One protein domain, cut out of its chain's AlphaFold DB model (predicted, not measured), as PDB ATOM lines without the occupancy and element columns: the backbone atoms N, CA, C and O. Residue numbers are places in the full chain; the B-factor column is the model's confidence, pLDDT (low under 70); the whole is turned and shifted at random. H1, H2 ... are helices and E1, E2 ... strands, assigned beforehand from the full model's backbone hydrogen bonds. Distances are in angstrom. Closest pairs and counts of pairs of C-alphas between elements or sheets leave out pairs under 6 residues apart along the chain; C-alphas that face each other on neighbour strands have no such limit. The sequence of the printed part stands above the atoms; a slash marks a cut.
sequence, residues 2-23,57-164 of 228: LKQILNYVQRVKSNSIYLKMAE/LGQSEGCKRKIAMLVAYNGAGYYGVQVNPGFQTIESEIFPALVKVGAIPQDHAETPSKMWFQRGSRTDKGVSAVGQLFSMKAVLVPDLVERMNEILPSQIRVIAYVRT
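What this domain is: This is residues 2 to 23 and 57 to 164 of the 228 residues of an uncharacterized protein of Arion vulgaris (UniProt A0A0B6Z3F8). A strongly twisted sheet of three strands forms the core, with H3 and H6 packed over one face and the less confident H1 over the other. The short H4 packs on H3, the short H5 sits beside the strand E2, and two long loops, residues 74 to 89 and 116 to 128, link the parts. The printed part has 130 residues, with six named helices and three named strands in the order H1 H2 E1 H3 H4 H5 E2 H6 E3; the sheet's order is E2 E1 E3, antiparallel throughout. The class is mixed, helices and strands. The whole is compact, with a radius of gyration of the C-alphas of 14.0 A, and rounded, spanning 38 by 37 by 25 A.

Where its parts are: H1, residues 2 to 13, begins at C-alpha 2 (36.517, -33.901, -42.657) and is 16.5 A long. H2 is residues 16 to 19. After the cut, E1, residues 65 to 73, is 24.4 A long and begins at C-alpha 65 (28.915, -26.408, -28.781). H3, residues 90 to 100, is 15.9 A long; H4 is residues 106 to 110 and H5 residues 112 to 115. E2, residues 129 to 138, is 22.4 A long and bends by 54 degrees at residue 135. H6 is residues 144 to 151. E3, residues 156 to 163, is 21.1 A long and ends at C-alpha 163 (34.100, -28.193, -32.903).

How they stand to each other: E1 is the inner strand. N 69 and O 134 join it to E2 within hydrogen-bond range at 2.8 A, and N 70 and O 160 join it to E3 at 2.8 A. Residues 118 to 119 pair antiparallel with residues 134 to 135 of E2. E2, H6 and E3 make a split strand-helix-strand unit, two strands running the same way with E1 between them, and its crossover is right-handed. H6 lies over E3 at a height over the sheet of 7.4 A; their closest C-alphas, of Val 145 and Val 158, are 5.8 A apart. H3, on the same face as H6, only just touches it, with 3 pairs of C-alphas within 8 A, the closest those of Ala 97 and Met 148, 6.1 A. H1 is on the opposite face at a height over the sheet of 9.3 A, completing three layers, helices on both faces of a sheet. H2 only grazes the sheet with residues 18 to 19. H3 touches H4, the closest C-alphas being those of Phe 95 and Ala 109, 5.3 A. Every O i to N i+4 pair is within hydrogen-bond range in H1, H4 and H6, and 6 of 7 are in H3; H2 and H5 are too short for such a pair.

The domain as a whole: The two C-alphas farthest apart, of Glu 61 and Gly 126, are 38.3 A apart. Residues 24 to 56 are not printed, and C-alphas 23 and 57 across the cut are 31.7 A apart. The links E1 to H3 and H5 to E2 are long. The mean pLDDT of the printed part is 85.0, and it is under 70 in residues 2 to 23 and 57 to 62.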
ATOM      1  N   LEU A   2      36.145 -32.493 -42.393       42.12
ATOM      2  CA  LEU A   2      36.517 -33.901 -42.657       42.12
ATOM      3  C   LEU A   2      38.018 -34.085 -42.949       42.12
ATOM      4  O   LEU A   2      38.640 -34.960 -42.363       42.12
ATOM      5  N   LYS A   3      38.636 -33.186 -43.734       44.34
ATOM      6  CA  LYS A   3      40.098 -33.168 -43.966       44.34
ATOM      7  C   LYS A   3      40.933 -33.023 -42.683       44.34
ATOM      8  O   LYS A   3      42.009 -33.592 -42.603       44.34
ATOM      9  N   GLN A   4      40.454 -32.299 -41.668       48.22
ATOM     10  CA  GLN A   4      41.175 -32.154 -40.394       48.22
ATOM     11  C   GLN A   4      41.072 -33.427 -39.548       48.22
ATOM     12  O   GLN A   4      42.070 -33.846 -38.971       48.22
ATOM     13  N   ILE A   5      39.901 -34.075 -39.533       54.09
ATOM     14  CA  ILE A   5      39.708 -35.385 -38.891       54.09
ATOM     15  C   ILE A   5      40.554 -36.448 -39.608       54.09
ATOM     16  O   ILE A   5      41.277 -37.185 -38.951       54.09
ATOM     17  N   LEU A   6      40.541 -36.480 -40.944       55.34
ATOM     18  CA  LEU A   6      41.353 -37.385 -41.767       55.34
ATOM     19  C   LEU A   6      42.858 -37.187 -41.544       55.34
ATOM     20  O   LEU A   6      43.553 -38.159 -41.257       55.34
ATOM     21  N   ASN A   7      43.350 -35.945 -41.590       53.72
ATOM     22  CA  ASN A   7      44.758 -35.634 -41.315       53.72
ATOM     23  C   ASN A   7      45.158 -36.039 -39.886       53.72
ATOM     24  O   ASN A   7      46.284 -36.474 -39.649       53.72
ATOM     25  N   TYR A   8      44.237 -35.930 -38.925       58.06
ATOM     26  CA  TYR A   8      44.478 -36.352 -37.551       58.06
ATOM     27  C   TYR A   8      44.471 -37.883 -37.402       58.06
ATOM     28  O   TYR A   8      45.384 -38.429 -36.793       58.06
ATOM     29  N   VAL A   9      43.528 -38.598 -38.026       56.00
ATOM     30  CA  VAL A   9      43.509 -40.074 -38.081       56.00
ATOM     31  C   VAL A   9      44.795 -40.612 -38.718       56.00
ATOM     32  O   VAL A   9      45.391 -41.554 -38.199       56.00
ATOM     33  N   GLN A  10      45.275 -39.984 -39.797       54.66
ATOM     34  CA  GLN A  10      46.565 -40.318 -40.409       54.66
ATOM     35  C   GLN A  10      47.743 -40.108 -39.441       54.66
ATOM     36  O   GLN A  10      48.660 -40.925 -39.402       54.66
ATOM     37  N   ARG A  11      47.696 -39.067 -38.602       53.38
ATOM     38  CA  ARG A  11      48.716 -38.769 -37.580       53.38
ATOM     39  C   ARG A  11      48.640 -39.666 -36.333       53.38
ATOM     40  O   ARG A  11      49.634 -39.834 -35.630       53.38
ATOM     41  N   VAL A  12      47.473 -40.237 -36.043       54.16
ATOM     42  CA  VAL A  12      47.287 -41.245 -34.984       54.16
ATOM     43  C   VAL A  12      47.852 -42.588 -35.437       54.16
ATOM     44  O   VAL A  12      48.547 -43.235 -34.661       54.16
ATOM     45  N   LYS A  13      47.658 -42.962 -36.713       52.19
ATOM     46  CA  LYS A  13      48.280 -44.161 -37.303       52.19
ATOM     47  C   LYS A  13      49.814 -44.153 -37.206       52.19
ATOM     48  O   LYS A  13      50.404 -45.221 -37.106       52.19
ATOM     49  N   SER A  14      50.453 -42.980 -37.205       48.00
ATOM     50  CA  SER A  14      51.912 -42.847 -37.079       48.00
ATOM     51  C   SER A  14      52.437 -42.790 -35.635       48.00
ATOM     52  O   SER A  14      53.649 -42.837 -35.438       48.00
ATOM     53  N   ASN A  15      51.572 -42.722 -34.613       41.50
ATOM     54  CA  ASN A  15      51.979 -42.646 -33.205       41.50
ATOM     55  C   ASN A  15      51.625 -43.924 -32.426       41.50
ATOM     56  O   ASN A  15      50.484 -44.136 -32.019       41.50
ATOM     57  N   SER A  16      52.654 -44.726 -32.124       45.28
ATOM     58  CA  SER A  16      52.572 -46.018 -31.416       45.28
ATOM     59  C   SER A  16      51.864 -45.965 -30.048       45.28
ATOM     60  O   SER A  16      51.272 -46.954 -29.618       45.28
ATOM     61  N   ILE A  17      51.850 -44.813 -29.366       45.25
ATOM     62  CA  ILE A  17      51.296 -44.704 -28.006       45.25
ATOM     63  C   ILE A  17      49.775 -44.930 -27.942       45.25
ATOM     64  O   ILE A  17      49.274 -45.370 -26.910       45.25
ATOM     65  N   TYR A  18      49.053 -44.687 -29.043       41.38
ATOM     66  CA  TYR A  18      47.603 -44.900 -29.136       41.38
ATOM     67  C   TYR A  18      47.225 -46.348 -29.493       41.38
ATOM     68  O   TYR A  18      46.054 -46.703 -29.421       41.38
ATOM     69  N   LEU A  19      48.206 -47.192 -29.842       44.47
ATOM     70  CA  LEU A  19      48.013 -48.606 -30.191       44.47
ATOM     71  C   LEU A  19      48.178 -49.556 -28.989       44.47
ATOM     72  O   LEU A  19      47.921 -50.750 -29.116       44.47
ATOM     73  N   LYS A  20      48.551 -49.052 -27.804       47.94
ATOM     74  CA  LYS A  20      48.753 -49.850 -26.575       47.94
ATOM     75  C   LYS A  20      47.453 -50.316 -25.889       47.94
ATOM     76  O   LYS A  20      47.433 -50.522 -24.684       47.94
ATOM     77  N   MET A  21      46.359 -50.477 -26.630       52.19
ATOM     78  CA  MET A  21      45.083 -50.977 -26.086       52.19
ATOM     79  C   MET A  21      45.029 -52.517 -26.019       52.19
ATOM     80  O   MET A  21      44.022 -53.077 -25.600       52.19
ATOM     81  N   ALA A  22      46.102 -53.191 -26.446       38.09
ATOM     82  CA  ALA A  22      46.186 -54.636 -26.653       38.09
ATOM     83  C   ALA A  22      46.698 -55.441 -25.440       38.09
ATOM     84  O   ALA A  22      47.210 -56.543 -25.616       38.09
ATOM     85  N   GLU A  23      46.573 -54.934 -24.212       38.41
ATOM     86  CA  GLU A  23      46.773 -55.788 -23.034       38.41
ATOM     87  C   GLU A  23      45.491 -56.603 -22.805       38.41
ATOM     88  O   GLU A  23      44.488 -56.105 -22.290       38.41
ATOM     89  N   LEU A  57      41.536 -26.307 -29.088       39.94
ATOM     90  CA  LEU A  57      40.695 -25.412 -29.885       39.94
ATOM     91  C   LEU A  57      39.521 -24.899 -29.039       39.94
ATOM     92  O   LEU A  57      38.471 -25.532 -28.977       39.94
ATOM     93  N   GLY A  58      39.719 -23.714 -28.450       39.22
ATOM     94  CA  GLY A  58      38.678 -22.807 -27.952       39.22
ATOM     95  C   GLY A  58      38.112 -23.127 -26.566       39.22
ATOM     96  O   GLY A  58      37.259 -23.997 -26.424       39.22
ATOM     97  N   GLN A  59      38.514 -22.347 -25.557       40.31
ATOM     98  CA  GLN A  59      37.794 -22.245 -24.286       40.31
ATOM     99  C   GLN A  59      36.444 -21.563 -24.558       40.31
ATOM    100  O   GLN A  59      36.405 -20.400 -24.949       40.31
ATOM    101  N   SER A  60      35.331 -22.287 -24.427       46.19
ATOM    102  CA  SER A  60      34.005 -21.664 -24.425       46.19
ATOM    103  C   SER A  60      33.470 -21.680 -23.005       46.19
ATOM    104  O   SER A  60      33.079 -22.737 -22.508       46.19
ATOM    105  N   GLU A  61      33.446 -20.513 -22.373       45.44
ATOM    106  CA  GLU A  61      32.799 -20.295 -21.084       45.44
ATOM    107  C   GLU A  61      31.322 -20.719 -21.165       45.44
ATOM    108  O   GLU A  61      30.524 -20.132 -21.897       45.44
ATOM    109  N   GLY A  62      30.975 -21.816 -20.487       61.12
ATOM    110  CA  GLY A  62      29.606 -22.228 -20.144       61.12
ATOM    111  C   GLY A  62      28.647 -22.644 -21.272       61.12
ATOM    112  O   GLY A  62      27.653 -23.313 -21.000       61.12
ATOM    113  N   CYS A  63      28.895 -22.298 -22.536       80.06
ATOM    114  CA  CYS A  63      27.912 -22.503 -23.601       80.06
ATOM    115  C   CYS A  63      28.180 -23.783 -24.412       80.06
ATOM    116  O   CYS A  63      29.269 -23.977 -24.954       80.06
ATOM    117  N   LYS A  64      27.159 -24.640 -24.558       89.12
ATOM    118  CA  LYS A  64      27.234 -25.887 -25.343       89.12
ATOM    119  C   LYS A  64      27.634 -25.592 -26.800       89.12
ATOM    120  O   LYS A  64      27.176 -24.625 -27.420       89.12
ATOM    121  N   ARG A  65      28.483 -26.441 -27.376       94.50
ATOM    122  CA  ARG A  65      28.915 -26.408 -28.781       94.50
ATOM    123  C   ARG A  65      28.716 -27.781 -29.404       94.50
ATOM    124  O   ARG A  65      28.897 -28.796 -28.735       94.50
ATOM    125  N   LYS A  66      28.350 -27.820 -30.686       96.62
ATOM    126  CA  LYS A  66      28.350 -29.074 -31.439       96.62
ATOM    127  C   LYS A  66      29.803 -29.498 -31.677       96.62
ATOM    128  O   LYS A  66      30.624 -28.689 -32.118       96.62
ATOM    129  N   ILE A  67      30.111 -30.742 -31.341       96.62
ATOM    130  CA  ILE A  67      31.429 -31.345 -31.511       96.62
ATOM    131  C   ILE A  67      31.324 -32.669 -32.259       96.62
ATOM    132  O   ILE A  67      30.277 -33.322 -32.244       96.62
ATOM    133  N   ALA A  68      32.436 -33.070 -32.868       97.12
ATOM    134  CA  ALA A  68      32.706 -34.431 -33.297       97.12
ATOM    135  C   ALA A  68      33.844 -34.993 -32.440       97.12
ATOM    136  O   ALA A  68      34.899 -34.368 -32.346       97.12
ATOM    137  N   MET A  69      33.629 -36.141 -31.806       97.38
ATOM    138  CA  MET A  69      34.574 -36.812 -30.916       97.38
ATOM    139  C   MET A  69      34.986 -38.150 -31.522       97.38
ATOM    140  O   MET A  69      34.136 -38.980 -31.835       97.38
ATOM    141  N   LEU A  70      36.290 -38.345 -31.689       97.62
ATOM    142  CA  LEU A  70      36.893 -39.563 -32.208       97.62
ATOM    143  C   LEU A  70      37.300 -40.466 -31.044       97.62
ATOM    144  O   LEU A  70      38.068 -40.051 -30.172       97.62
ATOM    145  N   VAL A  71      36.811 -41.700 -31.059       97.69
ATOM    146  CA  VAL A  71      37.003 -42.685 -29.995       97.69
ATOM    147  C   VAL A  71      37.506 -44.000 -30.586       97.69
ATOM    148  O   VAL A  71      37.021 -44.454 -31.624       97.69
ATOM    149  N   ALA A  72      38.464 -44.616 -29.900       97.50
ATOM    150  CA  ALA A  72      38.863 -45.997 -30.121       97.50
ATOM    151  C   ALA A  72      38.499 -46.853 -28.908       97.50
ATOM    152  O   ALA A  72      38.551 -46.385 -27.768       97.50
ATOM    153  N   TYR A  73      38.133 -48.104 -29.158       98.00
ATOM    154  CA  TYR A  73      37.840 -49.071 -28.117       98.00
ATOM    155  C   TYR A  73      38.110 -50.509 -28.550       98.00
ATOM    156  O   TYR A  73      37.919 -50.874 -29.716       98.00
ATOM    157  N   ASN A  74      38.491 -51.328 -27.571       97.38
ATOM    158  CA  ASN A  74      38.382 -52.779 -27.652       97.38
ATOM    159  C   ASN A  74      36.951 -53.178 -27.259       97.38
ATOM    160  O   ASN A  74      36.481 -52.820 -26.184       97.38
ATOM    161  N   GLY A  75      36.248 -53.877 -28.149       96.12
ATOM    162  CA  GLY A  75      34.862 -54.298 -27.935       96.12
ATOM    163  C   GLY A  75      34.708 -55.537 -27.051       96.12
ATOM    164  O   GLY A  75      33.580 -55.878 -26.692       96.12
ATOM    165  N   ALA A  76      35.800 -56.227 -26.705       95.44
ATOM    166  CA  ALA A  76      35.761 -57.407 -25.844       95.44
ATOM    167  C   ALA A  76      35.133 -57.077 -24.477       95.44
ATOM    168  O   ALA A  76      35.494 -56.096 -23.841       95.44
ATOM    169  N   GLY A  77      34.169 -57.891 -24.034       94.44
ATOM    170  CA  GLY A  77      33.416 -57.651 -22.794       94.44
ATOM    171  C   GLY A  77      32.243 -56.667 -22.922       94.44
ATOM    172  O   GLY A  77      31.410 -56.619 -22.023       94.44
ATOM    173  N   TYR A  78      32.103 -55.958 -24.049       96.88
ATOM    174  CA  TYR A  78      31.010 -55.008 -24.279       96.88
ATOM    175  C   TYR A  78      29.932 -55.569 -25.213       96.88
ATOM    176  O   TYR A  78      30.204 -56.236 -26.218       96.88
ATOM    177  N   TYR A  79      28.679 -55.226 -24.928       96.75
ATOM    178  CA  TYR A  79      27.485 -55.623 -25.684       96.75
ATOM    179  C   TYR A  79      27.161 -54.641 -26.814       96.75
ATOM    180  O   TYR A  79      26.009 -54.296 -27.066       96.75
ATOM    181  N   GLY A  80      28.210 -54.203 -27.504       96.31
ATOM    182  CA  GLY A  80      28.133 -53.211 -28.559       96.31
ATOM    183  C   GLY A  80      28.280 -51.795 -28.027       96.31
ATOM    184  O   GLY A  80      28.622 -51.538 -26.869       96.31
ATOM    185  N   VAL A  81      28.090 -50.849 -28.935       97.19
ATOM    186  CA  VAL A  81      28.407 -49.444 -28.671       97.19
ATOM    187  C   VAL A  81      27.206 -48.645 -28.169       97.19
ATOM    188  O   VAL A  81      27.402 -47.740 -27.369       97.19
ATOM    189  N   GLN A  82      25.991 -48.979 -28.610       95.94
ATOM    190  CA  GLN A  82      24.768 -48.287 -28.210       95.94
ATOM    191  C   GLN A  82      24.276 -48.814 -26.862       95.94
ATOM    192  O   GLN A  82      24.268 -50.028 -26.671       95.94
ATOM    193  N   VAL A  83      23.833 -47.921 -25.970       93.38
ATOM    194  CA  VAL A  83      23.263 -48.313 -24.671       93.38
ATOM    195  C   VAL A  83      22.074 -49.256 -24.852       93.38
ATOM    196  O   VAL A  83      21.119 -48.926 -25.553       93.38
ATOM    197  N   ASN A  84      22.128 -50.384 -24.144       88.12
ATOM    198  CA  ASN A  84      21.011 -51.289 -23.913       88.12
ATOM    199  C   ASN A  84      20.891 -51.517 -22.394       88.12
ATOM    200  O   ASN A  84      21.907 -51.822 -21.764       88.12
ATOM    201  N   PRO A  85      19.695 -51.372 -21.793       87.75
ATOM    202  CA  PRO A  85      19.509 -51.565 -20.356       87.75
ATOM    203  C   PRO A  85      20.035 -52.922 -19.873       87.75
ATOM    204  O   PRO A  85      19.802 -53.943 -20.516       87.75
ATOM    205  N   GLY A  86      20.753 -52.925 -18.746       88.44
ATOM    206  CA  GLY A  86      21.303 -54.141 -18.132       88.44
ATOM    207  C   GLY A  86      22.595 -54.674 -18.762       88.44
ATOM    208  O   GLY A  86      23.109 -55.687 -18.298       88.44
ATOM    209  N   PHE A  87      23.153 -54.010 -19.779       91.62
ATOM    210  CA  PHE A  87      24.391 -54.446 -20.425       91.62
ATOM    211  C   PHE A  87      25.463 -53.360 -20.433       91.62
ATOM    212  O   PHE A  87      25.191 -52.185 -20.680       91.62
ATOM    213  N   GLN A  88      26.714 -53.778 -20.234       93.94
ATOM    214  CA  GLN A  88      27.861 -52.892 -20.383       93.94
ATOM    215  C   GLN A  88      28.120 -52.630 -21.871       93.94
ATOM    216  O   GLN A  88      28.306 -53.552 -22.669       93.94
ATOM    217  N   THR A  89      28.107 -51.359 -22.254       97.25
ATOM    218  CA  THR A  89      28.260 -50.875 -23.632       97.25
ATOM    219  C   THR A  89      29.296 -49.758 -23.669       97.25
ATOM    220  O   THR A  89      29.659 -49.188 -22.642       97.25
ATOM    221  N   ILE A  90      29.785 -49.411 -24.855       97.81
ATOM    222  CA  ILE A  90      30.766 -48.321 -24.968       97.81
ATOM    223  C   ILE A  90      30.158 -46.983 -24.517       97.81
ATOM    224  O   ILE A  90      30.806 -46.201 -23.823       97.81
ATOM    225  N   GLU A  91      28.901 -46.711 -24.870       97.19
ATOM    226  CA  GLU A  91      28.207 -45.496 -24.436       97.19
ATOM    227  C   GLU A  91      27.942 -45.450 -22.929       97.19
ATOM    228  O   GLU A  91      28.040 -44.368 -22.347       97.19
ATOM    229  N   SER A  92      27.684 -46.595 -22.283       95.56
ATOM    230  CA  SER A  92      27.496 -46.634 -20.827       95.56
ATOM    231  C   SER A  92      28.770 -46.298 -20.045       95.56
ATOM    232  O   SER A  92      28.669 -45.936 -18.881       95.56
ATOM    233  N   GLU A  93      29.951 -46.357 -20.669       97.25
ATOM    234  CA  GLU A  93      31.209 -45.849 -20.093       97.25
ATOM    235  C   GLU A  93      31.442 -44.367 -20.430       97.25
ATOM    236  O   GLU A  93      31.886 -43.573 -19.595       97.25
ATOM    237  N   ILE A  94      31.121 -43.965 -21.664       97.44
ATOM    238  CA  ILE A  94      31.383 -42.609 -22.161       97.44
ATOM    239  C   ILE A  94      30.452 -41.575 -21.531       97.44
ATOM    240  O   ILE A  94      30.924 -40.498 -21.163       97.44
ATOM    241  N   PHE A  95      29.154 -41.856 -21.396       97.38
ATOM    242  CA  PHE A  95      28.215 -40.864 -20.866       97.38
ATOM    243  C   PHE A  95      28.508 -40.486 -19.409       97.38
ATOM    244  O   PHE A  95      28.637 -39.287 -19.145       97.38
ATOM    245  N   PRO A  96      28.728 -41.431 -18.472       96.94
ATOM    246  CA  PRO A  96      29.111 -41.070 -17.109       96.94
ATOM    247  C   PRO A  96      30.453 -40.334 -17.045       96.94
ATOM    248  O   PRO A  96      30.621 -39.440 -16.216       96.94
ATOM    249  N   ALA A  97      31.410 -40.662 -17.921       97.69
ATOM    250  CA  ALA A  97      32.671 -39.930 -18.005       97.69
ATOM    251  C   ALA A  97      32.461 -38.474 -18.459       97.69
ATOM    252  O   ALA A  97      33.007 -37.564 -17.836       97.69
ATOM    253  N   LEU A  98      31.612 -38.236 -19.469       97.25
ATOM    254  CA  LEU A  98      31.253 -36.888 -19.931       97.25
ATOM    255  C   LEU A  98      30.558 -36.059 -18.841       97.25
ATOM    256  O   LEU A  98      30.815 -34.856 -18.738       97.25
ATOM    257  N   VAL A  99      29.715 -36.687 -18.015       97.00
ATOM    258  CA  VAL A  99      29.095 -36.030 -16.853       97.00
ATOM    259  C   VAL A  99      30.153 -35.672 -15.813       97.00
ATOM    260  O   VAL A  99      30.237 -34.519 -15.394       97.00
ATOM    261  N   LYS A 100      31.020 -36.624 -15.442       97.00
ATOM    262  CA  LYS A 100      32.077 -36.424 -14.434       97.00
ATOM    263  C   LYS A 100      33.047 -35.297 -14.791       97.00
ATOM    264  O   LYS A 100      33.506 -34.593 -13.897       97.00
ATOM    265  N   VAL A 101      33.365 -35.107 -16.074       95.81
ATOM    266  CA  VAL A 101      34.229 -33.995 -16.516       95.81
ATOM    267  C   VAL A 101      33.487 -32.664 -16.668       95.81
ATOM    268  O   VAL A 101      34.136 -31.651 -16.920       95.81
ATOM    269  N   GLY A 102      32.158 -32.649 -16.533       94.81
ATOM    270  CA  GLY A 102      31.324 -31.457 -16.696       94.81
ATOM    271  C   GLY A 102      31.051 -31.070 -18.154       94.81
ATOM    272  O   GLY A 102      30.704 -29.924 -18.430       94.81
ATOM    273  N   ALA A 103      31.217 -31.994 -19.106       95.38
ATOM    274  CA  ALA A 103      30.954 -31.732 -20.523       95.38
ATOM    275  C   ALA A 103      29.454 -31.784 -20.858       95.38
ATOM    276  O   ALA A 103      28.998 -31.080 -21.766       95.38
ATOM    277  N   ILE A 104      28.683 -32.598 -20.131       95.44
ATOM    278  CA  ILE A 104      27.222 -32.704 -20.253       95.44
ATOM    279  C   ILE A 104      26.577 -32.803 -18.860       95.44
ATOM    280  O   ILE A 104      27.217 -33.304 -17.937       95.44
ATOM    281  N   PRO A 105      25.326 -32.347 -18.685       94.12
ATOM    282  CA  PRO A 105      24.563 -32.611 -17.465       94.12
ATOM    283  C   PRO A 105      24.076 -34.070 -17.404       94.12
ATOM    284  O   PRO A 105      24.001 -34.754 -18.426       94.12
ATOM    285  N   GLN A 106      23.714 -34.533 -16.207       94.38
ATOM    286  CA  GLN A 106      23.264 -35.910 -15.964       94.38
ATOM    287  C   GLN A 106      22.024 -36.289 -16.796       94.38
ATOM    288  O   GLN A 106      21.978 -37.355 -17.403       94.38
ATOM    289  N   ASP A 107      21.061 -35.378 -16.933       94.38
ATOM    290  CA  ASP A 107      19.826 -35.623 -17.685       94.38
ATOM    291  C   ASP A 107      20.060 -35.822 -19.199       94.38
ATOM    292  O   ASP A 107      19.250 -36.445 -19.889       94.38
ATOM    293  N   HIS A 108      21.173 -35.306 -19.732       93.81
ATOM    294  CA  HIS A 108      21.605 -35.543 -21.110       93.81
ATOM    295  C   HIS A 108      22.245 -36.926 -21.293       93.81
ATOM    296  O   HIS A 108      22.185 -37.467 -22.395       93.81
ATOM    297  N   ALA A 109      22.873 -37.484 -20.254       93.75
ATOM    298  CA  ALA A 109      23.400 -38.848 -20.284       93.75
ATOM    299  C   ALA A 109      22.261 -39.878 -20.282       93.75
ATOM    300  O   ALA A 109      22.316 -40.857 -21.023       93.75
ATOM    301  N   GLU A 110      21.209 -39.621 -19.503       92.69
ATOM    302  CA  GLU A 110      20.004 -40.459 -19.436       92.69
ATOM    303  C   GLU A 110      19.140 -40.335 -20.693       92.69
ATOM    304  O   GLU A 110      18.538 -41.303 -21.147       92.69
ATOM    305  N   THR A 111      19.092 -39.138 -21.289       94.31
ATOM    306  CA  THR A 111      18.358 -38.872 -22.531       94.31
ATOM    307  C   THR A 111      19.284 -38.263 -23.599       94.31
ATOM    308  O   THR A 111      19.245 -37.048 -23.835       94.31
ATOM    309  N   PRO A 112      20.094 -39.080 -24.312       94.25
ATOM    310  CA  PRO A 112      21.088 -38.597 -25.283       94.25
ATOM    311  C   PRO A 112      20.521 -37.761 -26.442       94.25
ATOM    312  O   PRO A 112      21.237 -36.955 -27.049       94.25
ATOM    313  N   SER A 113      19.225 -37.889 -26.744       94.25
ATOM    314  CA  SER A 113      18.546 -37.054 -27.741       94.25
ATOM    315  C   SER A 113      18.577 -35.561 -27.382       94.25
ATOM    316  O   SER A 113      18.713 -34.732 -28.285       94.25
ATOM    317  N   LYS A 114      18.592 -35.193 -26.089       94.31
ATOM    318  CA  LYS A 114      18.688 -33.793 -25.619       94.31
ATOM    319  C   LYS A 114      19.993 -33.098 -26.026       94.31
ATOM    320  O   LYS A 114      20.042 -31.874 -26.152       94.31
ATOM    321  N   MET A 115      21.063 -33.860 -26.269       94.75
ATOM    322  CA  MET A 115      22.338 -33.335 -26.772       94.75
ATOM    323  C   MET A 115      22.538 -33.535 -28.277       94.75
ATOM    324  O   MET A 115      23.643 -33.297 -28.768       94.75
ATOM    325  N   TRP A 116      21.510 -33.947 -29.031       95.50
ATOM    326  CA  TRP A 116      21.671 -34.378 -30.427       95.50
ATOM    327  C   TRP A 116      22.836 -35.372 -30.568       95.50
ATOM    328  O   TRP A 116      23.710 -35.189 -31.424       95.50
ATOM    329  N   PHE A 117      22.901 -36.359 -29.669       97.81
ATOM    330  CA  PHE A 117      23.915 -37.400 -29.743       97.81
ATOM    331  C   PHE A 117      23.665 -38.287 -30.961       97.81
ATOM    332  O   PHE A 117      22.556 -38.771 -31.171       97.81
ATOM    333  N   GLN A 118      24.703 -38.493 -31.759       97.88
ATOM    334  CA  GLN A 118      24.702 -39.380 -32.912       97.88
ATOM    335  C   GLN A 118      26.023 -40.126 -32.980       97.88
ATOM    336  O   GLN A 118      27.051 -39.676 -32.465       97.88
ATOM    337  N   ARG A 119      25.991 -41.275 -33.649       96.81
ATOM    338  CA  ARG A 119      27.117 -42.201 -33.749       96.81
ATOM    339  C   ARG A 119      27.373 -42.507 -35.210       96.81
ATOM    340  O   ARG A 119      26.434 -42.774 -35.953       96.81
ATOM    341  N   GLY A 120      28.632 -42.483 -35.618       95.06
ATOM    342  CA  GLY A 120      29.038 -42.734 -36.996       95.06
ATOM    343  C   GLY A 120      28.764 -44.169 -37.426       95.06
ATOM    344  O   GLY A 120      28.421 -44.403 -38.583       95.06
ATOM    345  N   SER A 121      28.864 -45.136 -36.509       95.12
ATOM    346  CA  SER A 121      28.579 -46.541 -36.802       95.12
ATOM    347  C   SER A 121      28.029 -47.316 -35.605       95.12
ATOM    348  O   SER A 121      28.519 -47.163 -34.486       95.12
ATOM    349  N   ARG A 122      27.034 -48.184 -35.838       95.69
ATOM    350  CA  ARG A 122      26.590 -49.240 -34.907       95.69
ATOM    351  C   ARG A 122      27.516 -50.441 -35.039       95.69
ATOM    352  O   ARG A 122      27.620 -51.024 -36.105       95.69
ATOM    353  N   THR A 123      28.230 -50.732 -33.954       96.06
ATOM    354  CA  THR A 123      29.073 -51.916 -33.809       96.06
ATOM    355  C   THR A 123      28.398 -52.880 -32.843       96.06
ATOM    356  O   THR A 123      27.932 -52.460 -31.777       96.06
ATOM    357  N   ASP A 124      28.367 -54.152 -33.216       95.38
ATOM    358  CA  ASP A 124      27.726 -55.206 -32.436       95.38
ATOM    359  C   ASP A 124      28.564 -55.631 -31.223       95.38
ATOM    360  O   ASP A 124      29.658 -55.111 -30.969       95.38
ATOM    361  N   LYS A 125      28.034 -56.586 -30.452       96.06
ATOM    362  CA  LYS A 125      28.719 -57.197 -29.305       96.06
ATOM    363  C   LYS A 125      30.116 -57.683 -29.700       96.06
ATOM    364  O   LYS A 125      30.272 -58.393 -30.688       96.06
ATOM    365  N   GLY A 126      31.125 -57.332 -28.903       95.25
ATOM    366  CA  GLY A 126      32.510 -57.759 -29.132       95.25
ATOM    367  C   GLY A 126      33.258 -57.003 -30.237       95.25
ATOM    368  O   GLY A 126      34.480 -57.122 -30.328       95.25
ATOM    369  N   VAL A 127      32.577 -56.209 -31.069       97.62
ATOM    370  CA  VAL A 127      33.210 -55.517 -32.199       97.62
ATOM    371  C   VAL A 127      34.021 -54.322 -31.701       97.62
ATOM    372  O   VAL A 127      33.505 -53.441 -31.017       97.62
ATOM    373  N   SER A 128      35.298 -54.281 -32.081       97.56
ATOM    374  CA  SER A 128      36.223 -53.188 -31.755       97.56
ATOM    375  C   SER A 128      36.173 -52.062 -32.791       97.56
ATOM    376  O   SER A 128      35.772 -52.273 -33.937       97.56
ATOM    377  N   ALA A 129      36.631 -50.867 -32.417       97.06
ATOM    378  CA  ALA A 129      36.755 -49.745 -33.343       97.06
ATOM    379  C   ALA A 129      38.010 -48.917 -33.059       97.06
ATOM    380  O   ALA A 129      38.314 -48.600 -31.917       97.06
ATOM    381  N   VAL A 130      38.708 -48.498 -34.116       94.81
ATOM    382  CA  VAL A 130      39.860 -47.577 -34.014       94.81
ATOM    383  C   VAL A 130      39.455 -46.124 -34.308       94.81
ATOM    384  O   VAL A 130      40.182 -45.191 -33.983       94.81
ATOM    385  N   GLY A 131      38.291 -45.911 -34.923       93.50
ATOM    386  CA  GLY A 131      37.849 -44.592 -35.374       93.50
ATOM    387  C   GLY A 131      36.342 -44.411 -35.309       93.50
ATOM    388  O   GLY A 131      35.737 -43.951 -36.275       93.50
ATOM    389  N   GLN A 132      35.726 -44.794 -34.190       97.31
ATOM    390  CA  GLN A 132      34.320 -44.482 -33.960       97.31
ATOM    391  C   GLN A 132      34.163 -42.969 -33.797       97.31
ATOM    392  O   GLN A 132      34.886 -42.339 -33.025       97.31
ATOM    393  N   LEU A 133      33.204 -42.386 -34.511       97.62
ATOM    394  CA  LEU A 133      32.933 -40.956 -34.447       97.62
ATOM    395  C   LEU A 133      31.598 -40.720 -33.751       97.62
ATOM    396  O   LEU A 133      30.570 -41.217 -34.199       97.62
ATOM    397  N   PHE A 134      31.594 -39.923 -32.693       98.06
ATOM    398  CA  PHE A 134      30.369 -39.427 -32.076       98.06
ATOM    399  C   PHE A 134      30.183 -37.956 -32.407       98.06
ATOM    400  O   PHE A 134      31.156 -37.207 -32.478       98.06
ATOM    401  N   SER A 135      28.944 -37.514 -32.575       98.00
ATOM    402  CA  SER A 135      28.626 -36.088 -32.637       98.00
ATOM    403  C   SER A 135      27.587 -35.728 -31.593       98.00
ATOM    404  O   SER A 135      26.618 -36.452 -31.402       98.00
ATOM    405  N   MET A 136      27.798 -34.621 -30.887       97.69
ATOM    406  CA  MET A 136      26.951 -34.220 -29.758       97.69
ATOM    407  C   MET A 136      27.119 -32.735 -29.443       97.69
ATOM    408  O   MET A 136      28.090 -32.113 -29.873       97.69
ATOM    409  N   LYS A 137      26.177 -32.157 -28.698       96.62
ATOM    410  CA  LYS A 137      26.310 -30.828 -28.093       96.62
ATOM    411  C   LYS A 137      26.862 -30.972 -26.674       96.62
ATOM    412  O   LYS A 137      26.176 -31.514 -25.811       96.62
ATOM    413  N   ALA A 138      28.057 -30.444 -26.434       95.25
ATOM    414  CA  ALA A 138      28.740 -30.511 -25.143       95.25
ATOM    415  C   ALA A 138      29.404 -29.172 -24.792       95.25
ATOM    416  O   ALA A 138      29.652 -28.343 -25.672       95.25
ATOM    417  N   VAL A 139      29.673 -28.943 -23.511       94.06
ATOM    418  CA  VAL A 139      30.496 -27.822 -23.034       94.06
ATOM    419  C   VAL A 139      31.969 -28.147 -23.293       94.06
ATOM    420  O   VAL A 139      32.414 -29.270 -23.050       94.06
ATOM    421  N   LEU A 140      32.735 -27.179 -23.807       90.25
ATOM    422  CA  LEU A 140      34.161 -27.366 -24.086       90.25
ATOM    423  C   LEU A 140      34.985 -27.173 -22.813       90.25
ATOM    424  O   LEU A 140      35.411 -26.068 -22.481       90.25
ATOM    425  N   VAL A 141      35.194 -28.274 -22.101       89.50
ATOM    426  CA  VAL A 141      36.032 -28.320 -20.902       89.50
ATOM    427  C   VAL A 141      37.518 -28.272 -21.306       89.50
ATOM    428  O   VAL A 141      37.910 -28.960 -22.255       89.50
ATOM    429  N   PRO A 142      38.375 -27.506 -20.605       88.94
ATOM    430  CA  PRO A 142      39.820 -27.549 -20.824       88.94
ATOM    431  C   PRO A 142      40.375 -28.965 -20.634       88.94
ATOM    432  O   PRO A 142      39.984 -29.656 -19.693       88.94
ATOM    433  N   ASP A 143      41.305 -29.383 -21.497       92.38
ATOM    434  CA  ASP A 143      41.916 -30.724 -21.456       92.38
ATOM    435  C   ASP A 143      40.875 -31.871 -21.471       92.38
ATOM    436  O   ASP A 143      41.039 -32.891 -20.798       92.38
ATOM    437  N   LEU A 144      39.761 -31.701 -22.205       92.12
ATOM    438  CA  LEU A 144      38.665 -32.681 -22.256       92.12
ATOM    439  C   LEU A 144      39.154 -34.099 -22.581       92.12
ATOM    440  O   LEU A 144      38.702 -35.054 -21.956       92.12
ATOM    441  N   VAL A 145      40.068 -34.248 -23.544       94.06
ATOM    442  CA  VAL A 145      40.568 -35.566 -23.968       94.06
ATOM    443  C   VAL A 145      41.320 -36.252 -22.834       94.06
ATOM    444  O   VAL A 145      41.054 -37.414 -22.530       94.06
ATOM    445  N   GLU A 146      42.237 -35.539 -22.188       95.56
ATOM    446  CA  GLU A 146      43.024 -36.053 -21.074       95.56
ATOM    447  C   GLU A 146      42.122 -36.416 -19.895       95.56
ATOM    448  O   GLU A 146      42.199 -37.536 -19.396       95.56
ATOM    449  N   ARG A 147      41.207 -35.519 -19.507       96.56
ATOM    450  CA  ARG A 147      40.273 -35.750 -18.395       96.56
ATOM    451  C   ARG A 147      39.364 -36.951 -18.642       96.56
ATOM    452  O   ARG A 147      39.169 -37.756 -17.736       96.56
ATOM    453  N   MET A 148      38.849 -37.102 -19.863       96.69
ATOM    454  CA  MET A 148      38.060 -38.275 -20.251       96.69
ATOM    455  C   MET A 148      38.892 -39.557 -20.140       96.69
ATOM    456  O   MET A 148      38.462 -40.515 -19.505       96.69
ATOM    457  N   ASN A 149      40.103 -39.568 -20.700       97.12
ATOM    458  CA  ASN A 149      40.984 -40.740 -20.682       97.12
ATOM    459  C   ASN A 149      41.511 -41.105 -19.285       97.12
ATOM    460  O   ASN A 149      41.933 -42.241 -19.079       97.12
ATOM    461  N   GLU A 150      41.502 -40.173 -18.332       97.19
ATOM    462  CA  GLU A 150      41.810 -40.455 -16.928       97.19
ATOM    463  C   GLU A 150      40.684 -41.180 -16.182       97.19
ATOM    464  O   GLU A 150      40.963 -41.821 -15.166       97.19
ATOM    465  N   ILE A 151      39.442 -41.048 -16.654       97.19
ATOM    466  CA  ILE A 151      38.246 -41.665 -16.065       97.19
ATOM    467  C   ILE A 151      37.908 -42.974 -16.778       97.19
ATOM    468  O   ILE A 151      37.496 -43.933 -16.129       97.19
ATOM    469  N   LEU A 152      38.065 -43.007 -18.103       97.38
ATOM    470  CA  LEU A 152      37.714 -44.153 -18.933       97.38
ATOM    471  C   LEU A 152      38.647 -45.353 -18.691       97.38
ATOM    472  O   LEU A 152      39.865 -45.175 -18.533       97.38
ATOM    473  N   PRO A 153      38.112 -46.588 -18.758       96.38
ATOM    474  CA  PRO A 153      38.920 -47.801 -18.670       96.38
ATOM    475  C   PRO A 153      39.981 -47.832 -19.773       96.38
ATOM    476  O   PRO A 153      39.809 -47.227 -20.830       96.38
ATOM    477  N   SER A 154      41.083 -48.562 -19.563       94.12
ATOM    478  CA  SER A 154      42.200 -48.639 -20.524       94.12
ATOM    479  C   SER A 154      41.791 -49.055 -21.937       94.12
ATOM    480  O   SER A 154      42.431 -48.647 -22.905       94.12
ATOM    481  N   GLN A 155      40.692 -49.800 -22.038       94.69
ATOM    482  CA  GLN A 155      40.106 -50.319 -23.267       94.69
ATOM    483  C   GLN A 155      39.289 -49.299 -24.070       94.69
ATOM    484  O   GLN A 155      38.919 -49.614 -25.196       94.69
ATOM    485  N   ILE A 156      39.022 -48.093 -23.550       97.88
ATOM    486  CA  ILE A 156      38.309 -47.024 -24.266       97.88
ATOM    487  C   ILE A 156      39.146 -45.747 -24.209       97.88
ATOM    488  O   ILE A 156      39.569 -45.298 -23.142       97.88
ATOM    489  N   ARG A 157      39.405 -45.143 -25.369       97.69
ATOM    490  CA  ARG A 157      40.208 -43.925 -25.479       97.69
ATOM    491  C   ARG A 157      39.537 -42.903 -26.374       97.69
ATOM    492  O   ARG A 157      39.267 -43.160 -27.544       97.69
ATOM    493  N   VAL A 158      39.340 -41.707 -25.830       97.19
ATOM    494  CA  VAL A 158      39.077 -40.511 -26.627       97.19
ATOM    495  C   VAL A 158      40.396 -40.106 -27.268       97.19
ATOM    496  O   VAL A 158      41.384 -39.857 -26.579       97.19
ATOM    497  N   ILE A 159      40.428 -40.068 -28.592       94.62
ATOM    498  CA  ILE A 159      41.635 -39.723 -29.340       94.62
ATOM    499  C   ILE A 159      41.674 -38.210 -29.566       94.62
ATOM    500  O   ILE A 159      42.683 -37.561 -29.304       94.62
ATOM    501  N   ALA A 160      40.561 -37.644 -30.030       92.31
ATOM    502  CA  ALA A 160      40.429 -36.217 -30.286       92.31
ATOM    503  C   ALA A 160      38.969 -35.779 -30.295       92.31
ATOM    504  O   ALA A 160      38.052 -36.592 -30.405       92.31
ATOM    505  N   TYR A 161      38.761 -34.469 -30.262       94.88
ATOM    506  CA  TYR A 161      37.496 -33.864 -30.636       94.88
ATOM    507  C   TYR A 161      37.742 -32.599 -31.456       94.88
ATOM    508  O   TYR A 161      38.806 -31.985 -31.378       94.88
ATOM    509  N   VAL A 162      36.747 -32.206 -32.243       92.62
ATOM    510  CA  VAL A 162      36.737 -30.945 -32.984       92.62
ATOM    511  C   VAL A 162      35.375 -30.284 -32.844       92.62
ATOM    512  O   VAL A 162      34.346 -30.961 -32.820       92.62
ATOM    513  N   ARG A 163      35.348 -28.952 -32.778       95.06
ATOM    514  CA  ARG A 163      34.100 -28.193 -32.903       95.06
ATOM    515  C   ARG A 163      33.582 -28.293 -34.337       95.06
ATOM    516  O   ARG A 163      34.353 -28.185 -35.291       95.06
ATOM    517  N   THR A 164      32.274 -28.453 -34.480       93.56
ATOM    518  CA  THR A 164      31.598 -28.547 -35.774       93.56
ATOM    519  C   THR A 164      30.499 -27.494 -35.910       93.56
ATOM    520  O   THR A 164      30.237 -26.705 -34.996       93.56
TER     521      THR A 164